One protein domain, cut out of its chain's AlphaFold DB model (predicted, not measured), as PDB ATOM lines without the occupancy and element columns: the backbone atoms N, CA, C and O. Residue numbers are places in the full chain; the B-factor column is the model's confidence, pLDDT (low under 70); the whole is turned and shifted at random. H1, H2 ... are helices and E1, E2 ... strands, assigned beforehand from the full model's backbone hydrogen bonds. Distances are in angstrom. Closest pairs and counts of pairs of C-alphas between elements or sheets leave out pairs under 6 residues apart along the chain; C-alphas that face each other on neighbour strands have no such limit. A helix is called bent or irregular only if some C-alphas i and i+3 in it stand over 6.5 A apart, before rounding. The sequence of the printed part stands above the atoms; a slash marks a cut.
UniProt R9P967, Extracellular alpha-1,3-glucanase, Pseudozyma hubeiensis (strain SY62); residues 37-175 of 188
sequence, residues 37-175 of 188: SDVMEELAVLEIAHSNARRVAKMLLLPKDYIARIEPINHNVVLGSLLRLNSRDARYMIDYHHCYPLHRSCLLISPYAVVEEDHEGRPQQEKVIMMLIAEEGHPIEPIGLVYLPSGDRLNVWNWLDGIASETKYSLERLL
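AT A GLANCE: This is residues 37 to 175 of the 188 residues of the protein "Extracellular alpha-1,3-glucanase" of Pseudozyma hubeiensis (strain SY62) (UniProt R9P967). A strongly twisted wall of four antiparallel strands has two helices over one face, H1 running across E4 and E3 and H3 slanting over E2. The long bent hairpin of E2 and E3 reaches to its turn at residues 118 to 122, and a small helix, H2, only grazes the sheet. The printed part has 139 residues, with three named helices and four named strands in the order H1 E1 H2 E2 E3 E4 H3; the sheet's order is E1 E4 E3 E2, and the class is mixed, helices and strands. The whole is compact, with a radius of gyration of the C-alphas of 15.3 A and spans of 50 by 41 by 30 A.

HOW THE PARTS SIT: H1, residues 37 to 59, is on the sheet formed by E1, residues 69 to 72, E4, residues 141 to 147, E3, residues 123 to 135, and E2, residues 105 to 117. Its height over the sheet is 6.9 A, and it runs across the strands, at 81 degrees to E3 on the local plane. It lies over E4 and E3 and only just not over E1, on which 2 of its C-alphas fall. The closest C-alphas of H1 and E4 are those of Ala 49 and Gly 144, 5.3 A apart. The edge strand E1 is antiparallel to E4, with N 71 and O 145 2.9 A apart, within hydrogen-bond range. H2, residues 75 to 80, only grazes the sheet. E2, E3 and E4 form a meander, each strand the antiparallel neighbour of the one before. E2 and E3 are a hairpin, with N 110 and O 130 2.8 A apart; E3 and E4 are another, with N 131 and O 144 2.8 A apart. E2 bends by 55 degrees at residue 111, and E3 by 56 degrees at residue 127. H3, residues 156 to 174, lies on the same face as H1, at a height over the sheet of 6.2 A. It lies over E2, slantwise at 41 degrees on the local plane, and only just not over E3, on which 2 of its C-alphas fall. The closest C-alphas of E2 and H3 are those of Pro 111 and Asp 161, 5.8 A apart. H1 and H3 are apart. Every O i to N i+4 pair is within hydrogen-bond range in H1, against 1 of 2 in H2 and 10 of 15 in H3.

IN THESE COORDINATES: H1 begins at C-alpha 37, (-25.225, 18.645, -64.856), and is 33.2 A long. E2 measures 35.6 A, E3 34.8 A and E4 18.2 A; E1 and H2 are short, at 10.3 A and 8.7 A. H3, 25.1 A long, ends at C-alpha 174, (-24.254, -15.096, -90.326); it has a kink of 45 degrees near residue 166 and is only just irregular, with C-alphas 166 and 169 6.8 A apart.

THE WHOLE: The two C-alphas farthest apart, those of Leu 102 and Glu 120, are 51.2 A apart. The printed part has no cut. The link from H2 to E2, residues 81 to 104, is long. The mean pLDDT of the printed part is 72.4; residues 37 to 39, 74 to 104 and 164 to 175 of the model are under 70.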
ATOM      1  N   SER A  37     -24.717  19.880 -64.239       59.16
ATOM      2  CA  SER A  37     -25.225  18.645 -64.856       59.16
ATOM      3  C   SER A  37     -24.633  18.402 -66.238       59.16
ATOM      4  O   SER A  37     -24.271  17.273 -66.557       59.16
ATOM      5  N   ASP A  38     -24.471  19.472 -67.006       63.81
ATOM      6  CA  ASP A  38     -24.095  19.429 -68.415       63.81
ATOM      7  C   ASP A  38     -22.608  19.064 -68.529       63.81
ATOM      8  O   ASP A  38     -22.211  18.227 -69.334       63.81
ATOM      9  N   VAL A  39     -21.788  19.576 -67.601       66.94
ATOM     10  CA  VAL A  39     -20.366  19.215 -67.473       66.94
ATOM     11  C   VAL A  39     -20.188  17.736 -67.113       66.94
ATOM     12  O   VAL A  39     -19.286  17.072 -67.619       66.94
ATOM     13  N   MET A  40     -21.031  17.197 -66.227       72.19
ATOM     14  CA  MET A  40     -20.950  15.785 -65.832       72.19
ATOM     15  C   MET A  40     -21.366  14.846 -66.967       72.19
ATOM     16  O   MET A  40     -20.781  13.772 -67.111       72.19
ATOM     17  N   GLU A  41     -22.341  15.252 -67.776       74.44
ATOM     18  CA  GLU A  41     -22.762  14.515 -68.964       74.44
ATOM     19  C   GLU A  41     -21.660  14.503 -70.033       74.44
ATOM     20  O   GLU A  41     -21.278  13.431 -70.506       74.44
ATOM     21  N   GLU A  42     -21.054  15.655 -70.336       75.12
ATOM     22  CA  GLU A  42     -19.925  15.749 -71.272       75.12
ATOM     23  C   GLU A  42     -18.729  14.888 -70.836       75.12
ATOM     24  O   GLU A  42     -18.128  14.179 -71.650       75.12
ATOM     25  N   LEU A  43     -18.404  14.892 -69.539       78.06
ATOM     26  CA  LEU A  43     -17.346  14.051 -68.980       78.06
ATOM     27  C   LEU A  43     -17.665  12.559 -69.108       78.06
ATOM     28  O   LEU A  43     -16.772  11.776 -69.437       78.06
ATOM     29  N   ALA A  44     -18.920  12.161 -68.888       82.50
ATOM     30  CA  ALA A  44     -19.346  10.773 -69.039       82.50
ATOM     31  C   ALA A  44     -19.231  10.305 -70.498       82.50
ATOM     32  O   ALA A  44     -18.707   9.220 -70.762       82.50
ATOM     33  N   VAL A  45     -19.647  11.137 -71.458       81.25
ATOM     34  CA  VAL A  45     -19.514  10.844 -72.895       81.25
ATOM     35  C   VAL A  45     -18.040  10.701 -73.285       81.25
ATOM     36  O   VAL A  45     -17.660   9.742 -73.964       81.25
ATOM     37  N   LEU A  46     -17.183  11.607 -72.809       83.88
ATOM     38  CA  LEU A  46     -15.744  11.539 -73.045       83.88
ATOM     39  C   LEU A  46     -15.132  10.261 -72.448       83.88
ATOM     40  O   LEU A  46     -14.344   9.580 -73.108       83.88
ATOM     41  N   GLU A  47     -15.506   9.893 -71.222       86.06
ATOM     42  CA  GLU A  47     -15.021   8.675 -70.569       86.06
ATOM     43  C   GLU A  47     -15.426   7.413 -71.344       86.06
ATOM     44  O   GLU A  47     -14.591   6.526 -71.564       86.06
ATOM     45  N   ILE A  48     -16.670   7.350 -71.829       85.31
ATOM     46  CA  ILE A  48     -17.166   6.256 -72.675       85.31
ATOM     47  C   ILE A  48     -16.347   6.164 -73.968       85.31
ATOM     48  O   ILE A  48     -15.899   5.067 -74.327       85.31
ATOM     49  N   ALA A  49     -16.095   7.287 -74.644       86.38
ATOM     50  CA  ALA A  49     -15.292   7.320 -75.865       86.38
ATOM     51  C   ALA A  49     -13.855   6.834 -75.607       86.38
ATOM     52  O   ALA A  49     -13.358   5.948 -76.305       86.38
ATOM     53  N   HIS A  50     -13.201   7.321 -74.548       89.44
ATOM     54  CA  HIS A  50     -11.848   6.893 -74.179       89.44
ATOM     55  C   HIS A  50     -11.775   5.417 -73.771       89.44
ATOM     56  O   HIS A  50     -10.820   4.715 -74.127       89.44
ATOM     57  N   SER A  51     -12.762   4.924 -73.024       88.75
ATOM     58  CA  SER A  51     -12.844   3.520 -72.620       88.75
ATOM     59  C   SER A  51     -12.955   2.602 -73.840       88.75
ATOM     60  O   SER A  51     -12.193   1.637 -73.968       88.75
ATOM     61  N   ASN A  52     -13.824   2.945 -74.793       86.25
ATOM     62  CA  ASN A  52     -13.981   2.177 -76.023       86.25
ATOM     63  C   ASN A  52     -12.775   2.318 -76.959       86.25
ATOM     64  O   ASN A  52     -12.339   1.310 -77.509       86.25
ATOM     65  N   ALA A  53     -12.126   3.479 -77.039       88.88
ATOM     66  CA  ALA A  53     -10.893   3.642 -77.814       88.88
ATOM     67  C   ALA A  53      -9.764   2.720 -77.317       88.88
ATOM     68  O   ALA A  53      -9.026   2.139 -78.113       88.88
ATOM     69  N   ARG A  54      -9.662   2.489 -75.999       88.75
ATOM     70  CA  ARG A  54      -8.733   1.484 -75.445       88.75
ATOM     71  C   ARG A  54      -9.102   0.062 -75.865       88.75
ATOM     72  O   ARG A  54      -8.204  -0.758 -76.052       88.75
ATOM     73  N   ARG A  55     -10.395  -0.256 -75.996       85.88
ATOM     74  CA  ARG A  55     -10.851  -1.552 -76.533       85.88
ATOM     75  C   ARG A  55     -10.460  -1.691 -78.002       85.88
ATOM     76  O   ARG A  55      -9.923  -2.732 -78.358       85.88
ATOM     77  N   VAL A  56     -10.617  -0.637 -78.803       85.75
ATOM     78  CA  VAL A  56     -10.157  -0.597 -80.203       85.75
ATOM     79  C   VAL A  56      -8.653  -0.828 -80.302       85.75
ATOM     80  O   VAL A  56      -8.221  -1.705 -81.045       85.75
ATOM     81  N   ALA A  57      -7.852  -0.119 -79.504       89.12
ATOM     82  CA  ALA A  57      -6.402  -0.308 -79.485       89.12
ATOM     83  C   ALA A  57      -6.011  -1.762 -79.188       89.12
ATOM     84  O   ALA A  57      -5.126  -2.306 -79.839       89.12
ATOM     85  N   LYS A  58      -6.696  -2.413 -78.239       85.31
ATOM     86  CA  LYS A  58      -6.479  -3.834 -77.933       85.31
ATOM     87  C   LYS A  58      -6.913  -4.748 -79.078       85.31
ATOM     88  O   LYS A  58      -6.161  -5.652 -79.421       85.31
ATOM     89  N   MET A  59      -8.088  -4.506 -79.660       80.81
ATOM     90  CA  MET A  59      -8.638  -5.283 -80.778       80.81
ATOM     91  C   MET A  59      -7.689  -5.284 -81.980       80.81
ATOM     92  O   MET A  59      -7.464  -6.315 -82.601       80.81
ATOM     93  N   LEU A  60      -7.096  -4.127 -82.261       84.62
ATOM     94  CA  LEU A  60      -6.192  -3.904 -83.383       84.62
ATOM     95  C   LEU A  60      -4.716  -4.126 -83.029       84.62
ATOM     96  O   LEU A  60      -3.846  -3.853 -83.852       84.62
ATOM     97  N   LEU A  61      -4.424  -4.609 -81.814       87.88
ATOM     98  CA  LEU A  61      -3.068  -4.854 -81.309       87.88
ATOM     99  C   LEU A  61      -2.136  -3.634 -81.463       87.88
ATOM    100  O   LEU A  61      -0.949  -3.763 -81.768       87.88
ATOM    101  N   LEU A  62      -2.680  -2.433 -81.252       88.75
ATOM    102  CA  LEU A  62      -1.956  -1.180 -81.436       88.75
ATOM    103  C   LEU A  62      -1.006  -0.898 -80.262       88.75
ATOM    104  O   LEU A  62      -1.336  -1.181 -79.103       88.75
ATOM    105  N   PRO A  63       0.149  -0.261 -80.526       90.81
ATOM    106  CA  PRO A  63       0.993   0.302 -79.479       90.81
ATOM    107  C   PRO A  63       0.240   1.316 -78.607       90.81
ATOM    108  O   PRO A  63      -0.662   2.011 -79.075       90.81
ATOM    109  N   LYS A  64       0.668   1.448 -77.343       82.44
ATOM    110  CA  LYS A  64       0.010   2.277 -76.315       82.44
ATOM    111  C   LYS A  64      -0.225   3.735 -76.740       82.44
ATOM    112  O   LYS A  64      -1.248   4.302 -76.373       82.44
ATOM    113  N   ASP A  65       0.679   4.285 -77.545       87.50
ATOM    114  CA  ASP A  65       0.687   5.696 -77.951       87.50
ATOM    115  C   ASP A  65       0.448   5.866 -79.462       87.50
ATOM    116  O   ASP A  65       0.841   6.863 -80.061       87.50
ATOM    117  N   TYR A  66      -0.142   4.857 -80.114       90.94
ATOM    118  CA  TYR A  66      -0.383   4.899 -81.557       90.94
ATOM    119  C   TYR A  66      -1.552   5.808 -81.941       90.94
ATOM    120  O   TYR A  66      -1.541   6.398 -83.015       90.94
ATOM    121  N   ILE A  67      -2.566   5.910 -81.081       91.94
ATOM    122  CA  ILE A  67      -3.745   6.745 -81.322       91.94
ATOM    123  C   ILE A  67      -3.344   8.217 -81.199       91.94
ATOM    124  O   ILE A  67      -2.804   8.622 -80.173       91.94
ATOM    125  N   ALA A  68      -3.635   9.011 -82.231       91.62
ATOM    126  CA  ALA A  68      -3.270  10.425 -82.273       91.62
ATOM    127  C   ALA A  68      -4.209  11.286 -81.419       91.62
ATOM    128  O   ALA A  68      -3.752  12.136 -80.659       91.62
ATOM    129  N   ARG A  69      -5.521  11.052 -81.532       91.50
ATOM    130  CA  ARG A  69      -6.548  11.697 -80.707       91.50
ATOM    131  C   ARG A  69      -7.832  10.870 -80.670       91.50
ATOM    132  O   ARG A  69      -8.033   9.980 -81.496       91.50
ATOM    133  N   ILE A  70      -8.676  11.154 -79.685       90.31
ATOM    134  CA  ILE A  70      -9.993  10.539 -79.507       90.31
ATOM    135  C   ILE A  70     -10.993  11.680 -79.407       90.31
ATOM    136  O   ILE A  70     -10.776  12.605 -78.628       90.31
ATOM    137  N   GLU A  71     -12.072  11.598 -80.173       87.38
ATOM    138  CA  GLU A  71     -13.156  12.572 -80.118       87.38
ATOM    139  C   GLU A  71     -14.471  11.861 -79.787       87.38
ATOM    140  O   GLU A  71     -14.802  10.862 -80.434       87.38
ATOM    141  N   PRO A  72     -15.228  12.318 -78.776       86.12
ATOM    142  CA  PRO A  72     -16.593  11.852 -78.579       86.12
ATOM    143  C   PRO A  72     -17.486  12.314 -79.737       86.12
ATOM    144  O   PRO A  72     -17.228  13.339 -80.369       86.12
ATOM    145  N   ILE A  73     -18.564  11.579 -80.008       76.75
ATOM    146  CA  ILE A  73     -19.550  12.027 -80.995       76.75
ATOM    147  C   ILE A  73     -20.357  13.187 -80.409       76.75
ATOM    148  O   ILE A  73     -21.059  13.030 -79.414       76.75
ATOM    149  N   ASN A  74     -20.299  14.337 -81.074       69.06
ATOM    150  CA  ASN A  74     -21.296  15.393 -80.945       69.06
ATOM    151  C   ASN A  74     -22.223  15.306 -82.169       69.06
ATOM    152  O   ASN A  74     -21.747  15.131 -83.292       69.06
ATOM    153  N   HIS A  75     -23.538  15.433 -81.975       54.16
ATOM    154  CA  HIS A  75     -24.540  15.390 -83.049       54.16
ATOM    155  C   HIS A  75     -24.212  16.364 -84.201       54.16
ATOM    156  O   HIS A  75     -24.492  16.071 -85.364       54.16
ATOM    157  N   ASN A  76     -23.526  17.472 -83.901       49.66
ATOM    158  CA  ASN A  76     -23.067  18.446 -84.893       49.66
ATOM    159  C   ASN A  76     -21.870  17.970 -85.738       49.66
ATOM    160  O   ASN A  76     -21.744  18.384 -86.885       49.66
ATOM    161  N   VAL A  77     -21.016  17.084 -85.219       51.41
ATOM    162  CA  VAL A  77     -19.864  16.517 -85.950       51.41
ATOM    163  C   VAL A  77     -20.337  15.498 -86.987       51.41
ATOM    164  O   VAL A  77     -19.800  15.440 -88.084       51.41
ATOM    165  N   VAL A  78     -21.405  14.748 -86.692       52.88
ATOM    166  CA  VAL A  78     -21.981  13.768 -87.633       52.88
ATOM    167  C   VAL A  78     -22.659  14.445 -88.833       52.88
ATOM    168  O   VAL A  78     -22.673  13.883 -89.926       52.88
ATOM    169  N   LEU A  79     -23.210  15.648 -88.631       47.66
ATOM    170  CA  LEU A  79     -23.902  16.432 -89.660       47.66
ATOM    171  C   LEU A  79     -22.989  17.440 -90.384       47.66
ATOM    172  O   LEU A  79     -23.171  17.667 -91.577       47.66
ATOM    173  N   GLY A  80     -22.046  18.068 -89.673       42.28
ATOM    174  CA  GLY A  80     -21.197  19.150 -90.187       42.28
ATOM    175  C   GLY A  80     -19.886  18.669 -90.803       42.28
ATOM    176  O   GLY A  80     -19.470  19.171 -91.847       42.28
ATOM    177  N   SER A  81     -19.260  17.650 -90.215       46.12
ATOM    178  CA  SER A  81     -18.202  16.920 -90.893       46.12
ATOM    179  C   SER A  81     -18.914  16.012 -91.878       46.12
ATOM    180  O   SER A  81     -19.580  15.062 -91.477       46.12
ATOM    181  N   LEU A  82     -18.809  16.308 -93.173       47.09
ATOM    182  CA  LEU A  82     -19.118  15.354 -94.232       47.09
ATOM    183  C   LEU A  82     -18.229  14.128 -93.998       47.09
ATOM    184  O   LEU A  82     -17.155  14.005 -94.589       47.09
ATOM    185  N   LEU A  83     -18.663  13.231 -93.111       49.53
ATOM    186  CA  LEU A  83     -18.166  11.881 -92.940       49.53
ATOM    187  C   LEU A  83     -18.535  11.186 -94.237       49.53
ATOM    188  O   LEU A  83     -19.528  10.468 -94.346       49.53
ATOM    189  N   ARG A  84     -17.753  11.483 -95.273       47.81
ATOM    190  CA  ARG A  84     -17.808  10.771 -96.526       47.81
ATOM    191  C   ARG A  84     -17.459   9.354 -96.133       47.81
ATOM    192  O   ARG A  84     -16.311   9.058 -95.805       47.81
ATOM    193  N   LEU A  85     -18.488   8.512 -96.114       46.75
ATOM    194  CA  LEU A  85     -18.384   7.064 -96.162       46.75
ATOM    195  C   LEU A  85     -17.533   6.753 -97.394       46.75
ATOM    196  O   LEU A  85     -18.046   6.581 -98.497       46.75
ATOM    197  N   ASN A  86     -16.211   6.797 -97.230       43.25
ATOM    198  CA  ASN A  86     -15.278   6.697 -98.347       43.25
ATOM    199  C   ASN A  86     -15.182   5.250 -98.855       43.25
ATOM    200  O   ASN A  86     -14.549   4.983 -99.868       43.25
ATOM    201  N   SER A  87     -15.897   4.340 -98.194       42.53
ATOM    202  CA  SER A  87     -16.273   3.036 -98.698       42.53
ATOM    203  C   SER A  87     -17.786   2.878 -98.524       42.53
ATOM    204  O   SER A  87     -18.322   3.031 -97.425       42.53
ATOM    205  N   ARG A  88     -18.501   2.543 -99.609       48.72
ATOM    206  CA  ARG A  88     -19.928   2.146 -99.564       48.72
ATOM    207  C   ARG A  88     -20.172   0.965 -98.608       48.72
ATOM    208  O   ARG A  88     -21.314   0.737 -98.196       48.72
ATOM    209  N   ASP A  89     -19.095   0.270 -98.247       48.19
ATOM    210  CA  ASP A  89     -19.040  -0.935 -97.435       48.19
ATOM    211  C   ASP A  89     -18.449  -0.668 -96.028       48.19
ATOM    212  O   ASP A  89     -18.345  -1.580 -95.218       48.19
ATOM    213  N   ALA A  90     -18.169   0.593 -95.664       47.31
ATOM    214  CA  ALA A  90     -17.700   0.981 -94.326       47.31
ATOM    215  C   ALA A  90     -18.730   0.712 -93.207       47.31
ATOM    216  O   ALA A  90     -18.416   0.793 -92.029       47.31
ATOM    217  N   ARG A  91     -19.976   0.346 -93.514       51.91
ATOM    218  CA  ARG A  91     -21.000   0.058 -92.489       51.91
ATOM    219  C   ARG A  91     -20.830  -1.294 -91.786       51.91
ATOM    220  O   ARG A  91     -21.638  -1.628 -90.925       51.91
ATOM    221  N   TYR A  92     -19.804  -2.068 -92.128       53.16
ATOM    222  CA  TYR A  92     -19.698  -3.469 -91.739       53.16
ATOM    223  C   TYR A  92     -18.346  -3.748 -91.115       53.16
ATOM    224  O   TYR A  92     -17.388  -3.939 -91.838       53.16
ATOM    225  N   MET A  93     -18.256  -3.801 -89.790       55.41
ATOM    226  CA  MET A  93     -17.097  -4.386 -89.112       55.41
ATOM    227  C   MET A  93     -17.499  -4.760 -87.687       55.41
ATOM    228  O   MET A  93     -17.670  -3.908 -86.814       55.41
ATOM    229  N   ILE A  94     -17.685  -6.064 -87.484       54.97
ATOM    230  CA  ILE A  94     -17.981  -6.686 -86.194       54.97
ATOM    231  C   ILE A  94     -16.682  -7.201 -85.583       54.97
ATOM    232  O   ILE A  94     -15.920  -7.917 -86.231       54.97
ATOM    233  N   ASP A  95     -16.487  -6.917 -84.299       52.53
ATOM    234  CA  ASP A  95     -15.644  -7.737 -83.434       52.53
ATOM    235  C   ASP A  95     -16.326  -9.104 -83.232       52.53
ATOM    236  O   ASP A  95     -17.116  -9.313 -82.305       52.53
ATOM    237  N   TYR A  96     -16.071 -10.037 -84.156       44.97
ATOM    238  CA  TYR A  96     -16.675 -11.377 -84.146       44.97
ATOM    239  C   TYR A  96     -16.341 -12.150 -82.862       44.97
ATOM    240  O   TYR A  96     -17.094 -13.030 -82.452       44.97
ATOM    241  N   HIS A  97     -15.244 -11.803 -82.185       47.38
ATOM    242  CA  HIS A  97     -14.815 -12.496 -80.978       47.38
ATOM    243  C   HIS A  97     -15.474 -11.991 -79.690       47.38
ATOM    244  O   HIS A  97     -15.388 -12.698 -78.689       47.38
ATOM    245  N   HIS A  98     -16.161 -10.842 -79.694       52.03
ATOM    246  CA  HIS A  98     -16.773 -10.275 -78.480       52.03
ATOM    247  C   HIS A  98     -18.295 -10.120 -78.547       52.03
ATOM    248  O   HIS A  98     -18.926  -9.975 -77.499       52.03
ATOM    249  N   CYS A  99     -18.909 -10.261 -79.725       52.97
ATOM    250  CA  CYS A  99     -20.351 -10.488 -79.857       52.97
ATOM    251  C   CYS A  99     -20.711 -11.936 -79.487       52.97
ATOM    252  O   CYS A  99     -21.236 -12.701 -80.297       52.97
ATOM    253  N   TYR A 100     -20.384 -12.350 -78.261       51.31
ATOM    254  CA  TYR A 100     -20.856 -13.624 -77.728       51.31
ATOM    255  C   TYR A 100     -22.388 -13.604 -77.636       51.31
ATOM    256  O   TYR A 100     -22.959 -12.564 -77.310       51.31
ATOM    257  N   PRO A 101     -23.070 -14.754 -77.792       52.31
ATOM    258  CA  PRO A 101     -24.532 -14.851 -77.693       52.31
ATOM    259  C   PRO A 101     -25.122 -14.459 -76.321       52.31
ATOM    260  O   PRO A 101     -26.333 -14.522 -76.143       52.31
ATOM    261  N   LEU A 102     -24.289 -14.073 -75.347       49.84
ATOM    262  CA  LEU A 102     -24.685 -13.600 -74.017       49.84
ATOM    263  C   LEU A 102     -24.678 -12.069 -73.880       49.84
ATOM    264  O   LEU A 102     -25.209 -11.552 -72.897       49.84
ATOM    265  N   HIS A 103     -24.075 -11.336 -74.821       59.62
ATOM    266  CA  HIS A 103     -24.011  -9.878 -74.769       59.62
ATOM    267  C   HIS A 103     -25.096  -9.261 -75.650       59.62
ATOM    268  O   HIS A 103     -25.192  -9.562 -76.835       59.62
ATOM    269  N   ARG A 104     -25.905  -8.378 -75.051       68.56
ATOM    270  CA  ARG A 104     -26.947  -7.609 -75.751       68.56
ATOM    271  C   ARG A 104     -26.387  -6.445 -76.567       68.56
ATOM    272  O   ARG A 104     -27.121  -5.868 -77.358       68.56
ATOM    273  N   SER A 105     -25.109  -6.107 -76.377       72.12
ATOM    274  CA  SER A 105     -24.441  -5.016 -77.079       72.12
ATOM    275  C   SER A 105     -23.056  -5.401 -77.598       72.12
ATOM    276  O   SER A 105     -22.338  -6.211 -77.005       72.12
ATOM    277  N   CYS A 106     -22.683  -4.791 -78.717       75.50
ATOM    278  CA  CYS A 106     -21.447  -5.017 -79.449       75.50
ATOM    279  C   CYS A 106     -20.762  -3.689 -79.776       75.50
ATOM    280  O   CYS A 106     -21.420  -2.728 -80.166       75.50
ATOM    281  N   LEU A 107     -19.431  -3.656 -79.655       78.38
ATOM    282  CA  LEU A 107     -18.615  -2.562 -80.181       78.38
ATOM    283  C   LEU A 107     -18.238  -2.893 -81.625       78.38
ATOM    284  O   LEU A 107     -17.643  -3.938 -81.886       78.38
ATOM    285  N   LEU A 108     -18.566  -1.990 -82.538       77.62
ATOM    286  CA  LEU A 108     -18.188  -2.045 -83.944       77.62
ATOM    287  C   LEU A 108     -17.170  -0.938 -84.224       77.62
ATOM    288  O   LEU A 108     -17.192   0.114 -83.580       77.62
ATOM    289  N   ILE A 109     -16.283  -1.167 -85.186       79.12
ATOM    290  CA  ILE A 109     -15.277  -0.181 -85.591       79.12
ATOM    291  C   ILE A 109     -15.231  -0.064 -87.094       79.12
ATOM    292  O   ILE A 109     -15.126  -1.071 -87.756       79.12
ATOM    293  N   SER A 110     -15.253   1.130 -87.654       77.19
ATOM    294  CA  SER A 110     -15.315   1.287 -89.102       77.19
ATOM    295  C   SER A 110     -14.310   2.319 -89.611       77.19
ATOM    296  O   SER A 110     -14.089   3.324 -88.930       77.19
ATOM    297  N   PRO A 111     -13.691   2.110 -90.786       79.75
ATOM    298  CA  PRO A 111     -12.825   3.102 -91.402       79.75
ATOM    299  C   PRO A 111     -13.651   4.267 -91.963       79.75
ATOM    300  O   PRO A 111     -14.516   4.098 -92.822       79.75
ATOM    301  N   TYR A 112     -13.336   5.476 -91.512       78.75
ATOM    302  CA  TYR A 112     -13.919   6.723 -92.000       78.75
ATOM    303  C   TYR A 112     -12.827   7.716 -92.382       78.75
ATOM    304  O   TYR A 112     -11.643   7.552 -92.061       78.75
ATOM    305  N   ALA A 113     -13.242   8.770 -93.076       76.19
ATOM    306  CA  ALA A 113     -12.425   9.946 -93.264       76.19
ATOM    307  C   ALA A 113     -13.209  11.198 -92.882       76.19
ATOM    308  O   ALA A 113     -14.353  11.373 -93.303       76.19
ATOM    309  N   VAL A 114     -12.572  12.056 -92.099       76.75
ATOM    310  CA  VAL A 114     -13.066  13.395 -91.792       76.75
ATOM    311  C   VAL A 114     -12.458  14.340 -92.818       76.75
ATOM    312  O   VAL A 114     -11.256  14.284 -93.070       76.75
ATOM    313  N   VAL A 115     -13.297  15.148 -93.462       74.62
ATOM    314  CA  VAL A 115     -12.858  16.168 -94.416       74.62
ATOM    315  C   VAL A 115     -13.169  17.527 -93.811       74.62
ATOM    316  O   VAL A 115     -14.335  17.850 -93.599       74.62
ATOM    317  N   GLU A 116     -12.124  18.298 -93.543       72.00
ATOM    318  CA  GLU A 116     -12.197  19.670 -93.039       72.00
ATOM    319  C   GLU A 116     -11.536  20.613 -94.043       72.00
ATOM    320  O   GLU A 116     -10.684  20.194 -94.823       72.00
ATOM    321  N   GLU A 117     -11.929  21.883 -94.059       75.69
ATOM    322  CA  GLU A 117     -11.234  22.900 -94.850       75.69
ATOM    323  C   GLU A 117     -10.123  23.531 -94.005       75.69
ATOM    324  O   GLU A 117     -10.352  23.948 -92.868       75.69
ATOM    325  N   ASP A 118      -8.908  23.595 -94.553       77.00
ATOM    326  CA  ASP A 118      -7.800  24.309 -93.928       77.00
ATOM    327  C   ASP A 118      -8.021  25.835 -93.973       77.00
ATOM    328  O   ASP A 118      -8.961  26.354 -94.579       77.00
ATOM    329  N   HIS A 119      -7.123  26.595 -93.344       77.81
ATOM    330  CA  HIS A 119      -7.189  28.063 -93.327       77.81
ATOM    331  C   HIS A 119      -7.068  28.714 -94.722       77.81
ATOM    332  O   HIS A 119      -7.313  29.911 -94.862       77.81
ATOM    333  N   GLU A 120      -6.674  27.948 -95.744       86.50
ATOM    334  CA  GLU A 120      -6.565  28.356 -97.146       86.50
ATOM    335  C   GLU A 120      -7.768  27.867 -97.982       86.50
ATOM    336  O   GLU A 120      -7.791  28.063 -99.199       86.50
ATOM    337  N   GLY A 121      -8.776  27.251 -97.350       78.25
ATOM    338  CA  GLY A 121      -9.968  26.708 -98.003       78.25
ATOM    339  C   GLY A 121      -9.715  25.411 -98.776       78.25
ATOM    340  O   GLY A 121     -10.501  25.051 -99.654       78.25
ATOM    341  N   ARG A 122      -8.605  24.711 -98.519       81.12
ATOM    342  CA  ARG A 122      -8.312  23.419 -99.151       81.12
ATOM    343  C   ARG A 122      -8.840  22.277 -98.290       81.12
ATOM    344  O   ARG A 122      -8.661  22.304 -97.075       81.12
ATOM    345  N   PRO A 123      -9.408  21.224 -98.899       75.06
ATOM    346  CA  PRO A 123      -9.852  20.063 -98.149       75.06
ATOM    347  C   PRO A 123      -8.648  19.298 -97.585       75.06
ATOM    348  O   PRO A 123      -7.807  18.791 -98.331       75.06
ATOM    349  N   GLN A 124      -8.599  19.171 -96.267       78.00
ATOM    350  CA  GLN A 124      -7.725  18.273 -95.536       78.00
ATOM    351  C   GLN A 124      -8.521  17.035 -95.121       78.00
ATOM    352  O   GLN A 124      -9.591  17.125 -94.524       78.00
ATOM    353  N   GLN A 125      -7.992  15.861 -95.463       79.81
ATOM    354  CA  GLN A 125      -8.616  14.584 -95.145       79.81
ATOM    355  C   GLN A 125      -7.844  13.883 -94.029       79.81
ATOM    356  O   GLN A 125      -6.659  13.580 -94.180       79.81
ATOM    357  N   GLU A 126      -8.531  13.560 -92.941       82.00
ATOM    358  CA  GLU A 126      -7.983  12.789 -91.832       82.00
ATOM    359  C   GLU A 126      -8.608  11.399 -91.770       82.00
ATOM    360  O   GLU A 126      -9.825  11.226 -91.832       82.00
ATOM    361  N   LYS A 127      -7.750  10.383 -91.660       83.81
ATOM    362  CA  LYS A 127      -8.148   8.981 -91.528       83.81
ATOM    363  C   LYS A 127      -8.543   8.693 -90.084       83.81
ATOM    364  O   LYS A 127      -7.725   8.844 -89.174       83.81
ATOM    365  N   VAL A 128      -9.768   8.220 -89.888       86.50
ATOM    366  CA  VAL A 128     -10.310   7.923 -88.560       86.50
ATOM    367  C   VAL A 128     -10.943   6.539 -88.518       86.50
ATOM    368  O   VAL A 128     -11.320   5.970 -89.542       86.50
ATOM    369  N   ILE A 129     -11.063   6.003 -87.312       87.19
ATOM    370  CA  ILE A 129     -11.862   4.823 -87.008       87.19
ATOM    371  C   ILE A 129     -13.090   5.309 -86.244       87.19
ATOM    372  O   ILE A 129     -12.962   5.847 -85.145       87.19
ATOM    373  N   MET A 130     -14.277   5.121 -86.805       84.69
ATOM    374  CA  MET A 130     -15.525   5.380 -86.099       84.69
ATOM    375  C   MET A 130     -15.865   4.196 -85.207       84.69
ATOM    376  O   MET A 130     -15.913   3.058 -85.667       84.69
ATOM    377  N   MET A 131     -16.114   4.473 -83.935       85.69
ATOM    378  CA  MET A 131     -16.636   3.510 -82.978       85.69
ATOM    379  C   MET A 131     -18.156   3.586 -82.991       85.69
ATOM    380  O   MET A 131     -18.722   4.672 -82.846       85.69
ATOM    381  N   LEU A 132     -18.810   2.437 -83.122       80.25
ATOM    382  CA  LEU A 132     -20.261   2.324 -83.073       80.25
ATOM    383  C   LEU A 132     -20.658   1.319 -81.996       80.25
ATOM    384  O   LEU A 132     -19.954   0.331 -81.769       80.25
ATOM    385  N   ILE A 133     -21.803   1.535 -81.366       79.00
ATOM    386  CA  ILE A 133     -22.432   0.551 -80.498       79.00
ATOM    387  C   ILE A 133     -23.653  -0.033 -81.200       79.00
ATOM    388  O   ILE A 133     -24.474   0.685 -81.764       79.00
ATOM    389  N   ALA A 134     -23.738  -1.357 -81.204       75.50
ATOM    390  CA  ALA A 134     -24.879  -2.091 -81.719       75.50
ATOM    391  C   ALA A 134     -25.541  -2.817 -80.556       75.50
ATOM    392  O   ALA A 134     -24.932  -3.713 -79.976       75.50
ATOM    393  N   GLU A 135     -26.760  -2.423 -80.208       77.69
ATOM    394  CA  GLU A 135     -27.568  -3.081 -79.185       77.69
ATOM    395  C   GLU A 135     -28.751  -3.802 -79.835       77.69
ATOM    396  O   GLU A 135     -29.327  -3.336 -80.818       77.69
ATOM    397  N   GLU A 136     -29.090  -4.978 -79.309       72.50
ATOM    398  CA  GLU A 136     -30.211  -5.767 -79.808       72.50
ATOM    399  C   GLU A 136     -31.512  -4.947 -79.766       72.50
ATOM    400  O   GLU A 136     -31.873  -4.361 -78.743       72.50
ATOM    401  N   GLY A 137     -32.210  -4.896 -80.902       70.38
ATOM    402  CA  GLY A 137     -33.461  -4.147 -81.044       70.38
ATOM    403  C   GLY A 137     -33.308  -2.625 -81.149       70.38
ATOM    404  O   GLY A 137     -34.326  -1.945 -81.259       70.38
ATOM    405  N   HIS A 138     -32.082  -2.092 -81.162       70.50
ATOM    406  CA  HIS A 138     -31.815  -0.658 -81.266       70.50
ATOM    407  C   HIS A 138     -31.048  -0.302 -82.553       70.50
ATOM    408  O   HIS A 138     -30.322  -1.140 -83.109       70.50
ATOM    409  N   PRO A 139     -31.211   0.936 -83.058       71.12
ATOM    410  CA  PRO A 139     -30.325   1.500 -84.068       71.12
ATOM    411  C   PRO A 139     -28.866   1.451 -83.626       71.12
ATOM    412  O   PRO A 139     -28.549   1.644 -82.457       71.12
ATOM    413  N   ILE A 140     -27.972   1.201 -84.577       73.25
ATOM    414  CA  ILE A 140     -26.535   1.330 -84.344       73.25
ATOM    415  C   ILE A 140     -26.202   2.812 -84.187       73.25
ATOM    416  O   ILE A 140     -26.491   3.612 -85.081       73.25
ATOM    417  N   GLU A 141     -25.548   3.152 -83.083       75.75
ATOM    418  CA  GLU A 141     -25.221   4.531 -82.731       75.75
ATOM    419  C   GLU A 141     -23.710   4.768 -82.761       75.75
ATOM    420  O   GLU A 141     -22.936   3.932 -82.281       75.75
ATOM    421  N   PRO A 142     -23.247   5.900 -83.309       79.62
ATOM    422  CA  PRO A 142     -21.852   6.283 -83.212       79.62
ATOM    423  C   PRO A 142     -21.545   6.806 -81.805       79.62
ATOM    424  O   PRO A 142     -22.279   7.622 -81.258       79.62
ATOM    425  N   ILE A 143     -20.423   6.370 -81.231       81.50
ATOM    426  CA  ILE A 143     -20.024   6.733 -79.858       81.50
ATOM    427  C   ILE A 143     -18.698   7.502 -79.784       81.50
ATOM    428  O   ILE A 143     -18.380   8.095 -78.757       81.50
ATOM    429  N   GLY A 144     -17.903   7.505 -80.856       85.75
ATOM    430  CA  GLY A 144     -16.665   8.281 -80.915       85.75
ATOM    431  C   GLY A 144     -15.856   8.050 -82.185       85.75
ATOM    432  O   GLY A 144     -16.109   7.115 -82.946       85.75
ATOM    433  N   LEU A 145     -14.843   8.883 -82.376       88.00
ATOM    434  CA  LEU A 145     -13.842   8.790 -83.427       88.00
ATOM    435  C   LEU A 145     -12.467   8.551 -82.802       88.00
ATOM    436  O   LEU A 145     -12.082   9.178 -81.815       88.00
ATOM    437  N   VAL A 146     -11.709   7.643 -83.399       90.38
ATOM    438  CA  VAL A 146     -10.315   7.370 -83.057       90.38
ATOM    439  C   VAL A 146      -9.460   7.789 -84.241       90.38
ATOM    440  O   VAL A 146      -9.519   7.187 -85.312       90.38
ATOM    441  N   TYR A 147      -8.652   8.819 -84.047       91.31
ATOM    442  CA  TYR A 147      -7.795   9.356 -85.092       91.31
ATOM    443  C   TYR A 147      -6.482   8.597 -85.137       91.31
ATOM    444  O   TYR A 147      -5.803   8.394 -84.121       91.31
ATOM    445  N   LEU A 148      -6.116   8.201 -86.349       90.00
ATOM    446  CA  LEU A 148      -4.837   7.579 -86.631       90.00
ATOM    447  C   LEU A 148      -3.789   8.661 -86.924       90.00
ATOM    448  O   LEU A 148      -4.130   9.756 -87.374       90.00
ATOM    449  N   PRO A 149      -2.499   8.386 -86.678       90.25
ATOM    450  CA  PRO A 149      -1.445   9.333 -87.005       90.25
ATOM    451  C   PRO A 149      -1.392   9.532 -88.525       90.25
ATOM    452  O   PRO A 149      -1.563   8.574 -89.277       90.25
ATOM    453  N   SER A 150      -1.082  10.745 -88.995       83.88
ATOM    454  CA  SER A 150      -1.104  11.097 -90.431       83.88
ATOM    455  C   SER A 150      -0.220  10.204 -91.313       83.88
ATOM    456  O   SER A 150      -0.444  10.099 -92.514       83.88
ATOM    457  N   GLY A 151       0.783   9.546 -90.723       82.69
ATOM    458  CA  GLY A 151       1.660   8.598 -91.405       82.69
ATOM    459  C   GLY A 151       1.323   7.117 -91.205       82.69
ATOM    460  O   GLY A 151       2.192   6.327 -91.554       82.69
ATOM    461  N   ASP A 152       0.175   6.771 -90.590       82.88
ATOM    462  CA  ASP A 152      -0.345   5.421 -90.253       82.88
ATOM    463  C   ASP A 152       0.620   4.274 -90.599       82.88
ATOM    464  O   ASP A 152       0.427   3.518 -91.550       82.88
ATOM    465  N   ARG A 153       1.718   4.174 -89.837       85.94
ATOM    466  CA  ARG A 153       2.882   3.344 -90.199       85.94
ATOM    467  C   ARG A 153       2.574   1.851 -90.192       85.94
ATOM    468  O   ARG A 153       3.304   1.072 -90.798       85.94
ATOM    469  N   LEU A 154       1.525   1.462 -89.476       88.19
ATOM    470  CA  LEU A 154       1.043   0.090 -89.387       88.19
ATOM    471  C   LEU A 154      -0.018  -0.224 -90.454       88.19
ATOM    472  O   LEU A 154      -0.504  -1.349 -90.492       88.19
ATOM    473  N   ASN A 155      -0.356   0.731 -91.332       88.69
ATOM    474  CA  ASN A 155      -1.397   0.609 -92.358       88.69
ATOM    475  C   ASN A 155      -2.751   0.141 -91.792       88.69
ATOM    476  O   ASN A 155      -3.493  -0.572 -92.473       88.69
ATOM    477  N   VAL A 156      -3.071   0.532 -90.553       87.44
ATOM    478  CA  VAL A 156      -4.283   0.107 -89.835       87.44
ATOM    479  C   VAL A 156      -5.521   0.470 -90.634       87.44
ATOM    480  O   VAL A 156      -6.421  -0.349 -90.786       87.44
ATOM    481  N   TRP A 157      -5.557   1.683 -91.184       86.44
ATOM    482  CA  TRP A 157      -6.715   2.167 -91.918       86.44
ATOM    483  C   TRP A 157      -6.973   1.344 -93.180       86.44
ATOM    484  O   TRP A 157      -8.101   0.933 -93.423       86.44
ATOM    485  N   ASN A 158      -5.926   1.056 -93.960       83.75
ATOM    486  CA  ASN A 158      -6.062   0.275 -95.194       83.75
ATOM    487  C   ASN A 158      -6.453  -1.182 -94.891       83.75
ATOM    488  O   ASN A 158      -7.207  -1.793 -95.642       83.75
ATOM    489  N   TRP A 159      -5.944  -1.742 -93.790       83.88
ATOM    490  CA  TRP A 159      -6.331  -3.075 -93.327       83.88
ATOM    491  C   TRP A 159      -7.806  -3.124 -92.904       83.88
ATOM    492  O   TRP A 159      -8.526  -4.033 -93.316       83.88
ATOM    493  N   LEU A 160      -8.273  -2.123 -92.146       79.50
ATOM    494  CA  LEU A 160      -9.683  -1.982 -91.768       79.50
ATOM    495  C   LEU A 160     -10.587  -1.836 -92.995       79.50
ATOM    496  O   LEU A 160     -11.616  -2.495 -93.064       79.50
ATOM    497  N   ASP A 161     -10.193  -1.025 -93.977       78.06
ATOM    498  CA  ASP A 161     -10.934  -0.839 -95.233       78.06
ATOM    499  C   ASP A 161     -11.078  -2.146 -96.032       78.06
ATOM    500  O   ASP A 161     -12.171  -2.480 -96.505       78.06
ATOM    501  N   GLY A 162     -10.010  -2.949 -96.090       72.06
ATOM    502  CA  GLY A 162     -10.043  -4.284 -96.692       72.06
ATOM    503  C   GLY A 162     -11.029  -5.223 -95.990       72.06
ATOM    504  O   GLY A 162     -11.888  -5.820 -96.638       72.06
ATOM    505  N   ILE A 163     -10.972  -5.307 -94.659       71.44
ATOM    506  CA  ILE A 163     -11.860  -6.186 -93.881       71.44
ATOM    507  C   ILE A 163     -13.314  -5.710 -93.910       71.44
ATOM    508  O   ILE A 163     -14.226  -6.536 -93.997       71.44
ATOM    509  N   ALA A 164     -13.557  -4.401 -93.852       69.38
ATOM    510  CA  ALA A 164     -14.906  -3.849 -93.936       69.38
ATOM    511  C   ALA A 164     -15.599  -4.281 -95.235       69.38
ATOM    512  O   ALA A 164     -16.733  -4.765 -95.238       69.38
ATOM    513  N   SER A 165     -14.851  -4.218 -96.338       63.16
ATOM    514  CA  SER A 165     -15.308  -4.639 -97.661       63.16
ATOM    515  C   SER A 165     -15.617  -6.145 -97.733       63.16
ATOM    516  O   SER A 165     -16.601  -6.549 -98.355       63.16
ATOM    517  N   GLU A 166     -14.826  -6.990 -97.066       58.94
ATOM    518  CA  GLU A 166     -15.008  -8.453 -97.044       58.94
ATOM    519  C   GLU A 166     -16.141  -8.921 -96.112       58.94
ATOM    520  O   GLU A 166     -16.803  -9.934 -96.366       58.94
ATOM    521  N   THR A 167     -16.394  -8.193 -95.024       56.50
ATOM    522  CA  THR A 167     -17.330  -8.620 -93.971       56.50
ATOM    523  C   THR A 167     -18.793  -8.295 -94.264       56.50
ATOM    524  O   THR A 167     -19.658  -8.985 -93.722       56.50
ATOM    525  N   LYS A 168     -19.098  -7.376 -95.190       53.09
ATOM    526  CA  LYS A 168     -20.464  -7.080 -95.675       53.09
ATOM    527  C   LYS A 168     -21.308  -8.332 -95.927       53.09
ATOM    528  O   LYS A 168     -22.350  -8.528 -95.307       53.09
ATOM    529  N   TYR A 169     -20.809  -9.225 -96.781       49.03
ATOM    530  CA  TYR A 169     -21.507 -10.459 -97.155       49.03
ATOM    531  C   TYR A 169     -21.562 -11.493 -96.024       49.03
ATOM    532  O   TYR A 169     -22.396 -12.397 -96.047       49.03
ATOM    533  N   SER A 170     -20.663 -11.392 -95.043       49.59
ATOM    534  CA  SER A 170     -20.592 -12.325 -93.919       49.59
ATOM    535  C   SER A 170     -21.570 -11.951 -92.811       49.59
ATOM    536  O   SER A 170     -22.163 -12.844 -92.215       49.59
ATOM    537  N   LEU A 171     -21.794 -10.662 -92.556       52.41
ATOM    538  CA  LEU A 171     -22.687 -10.207 -91.487       52.41
ATOM    539  C   LEU A 171     -24.157 -10.423 -91.813       52.41
ATOM    540  O   LEU A 171     -24.883 -10.970 -90.988       52.41
ATOM    541  N   GLU A 172     -24.554 -10.091 -93.039       51.44
ATOM    542  CA  GLU A 172     -25.914 -10.319 -93.541       51.44
ATOM    543  C   GLU A 172     -26.243 -11.821 -93.633       51.44
ATOM    544  O   GLU A 172     -27.398 -12.220 -93.527       51.44
ATOM    545  N   ARG A 173     -25.225 -12.682 -93.782       49.50
ATOM    546  CA  ARG A 173     -25.401 -14.137 -93.898       49.50
ATOM    547  C   ARG A 173     -25.309 -14.890 -92.565       49.50
ATOM    548  O   ARG A 173     -25.918 -15.947 -92.433       49.50
ATOM    549  N   LEU A 174     -24.503 -14.416 -91.609       48.91
ATOM    550  CA  LEU A 174     -24.254 -15.096 -90.326       48.91
ATOM    551  C   LEU A 174     -25.219 -14.668 -89.216       48.91
ATOM    552  O   LEU A 174     -25.450 -15.443 -88.288       48.91
ATOM    553  N   LEU A 175     -25.776 -13.459 -89.293       51.84
ATOM    554  CA  LEU A 175     -26.773 -12.959 -88.353       51.84
ATOM    555  C   LEU A 175     -28.112 -12.877 -89.098       51.84
ATOM    556  O   LEU A 175     -28.283 -11.953 -89.887       51.84
TER     557      LEU A 175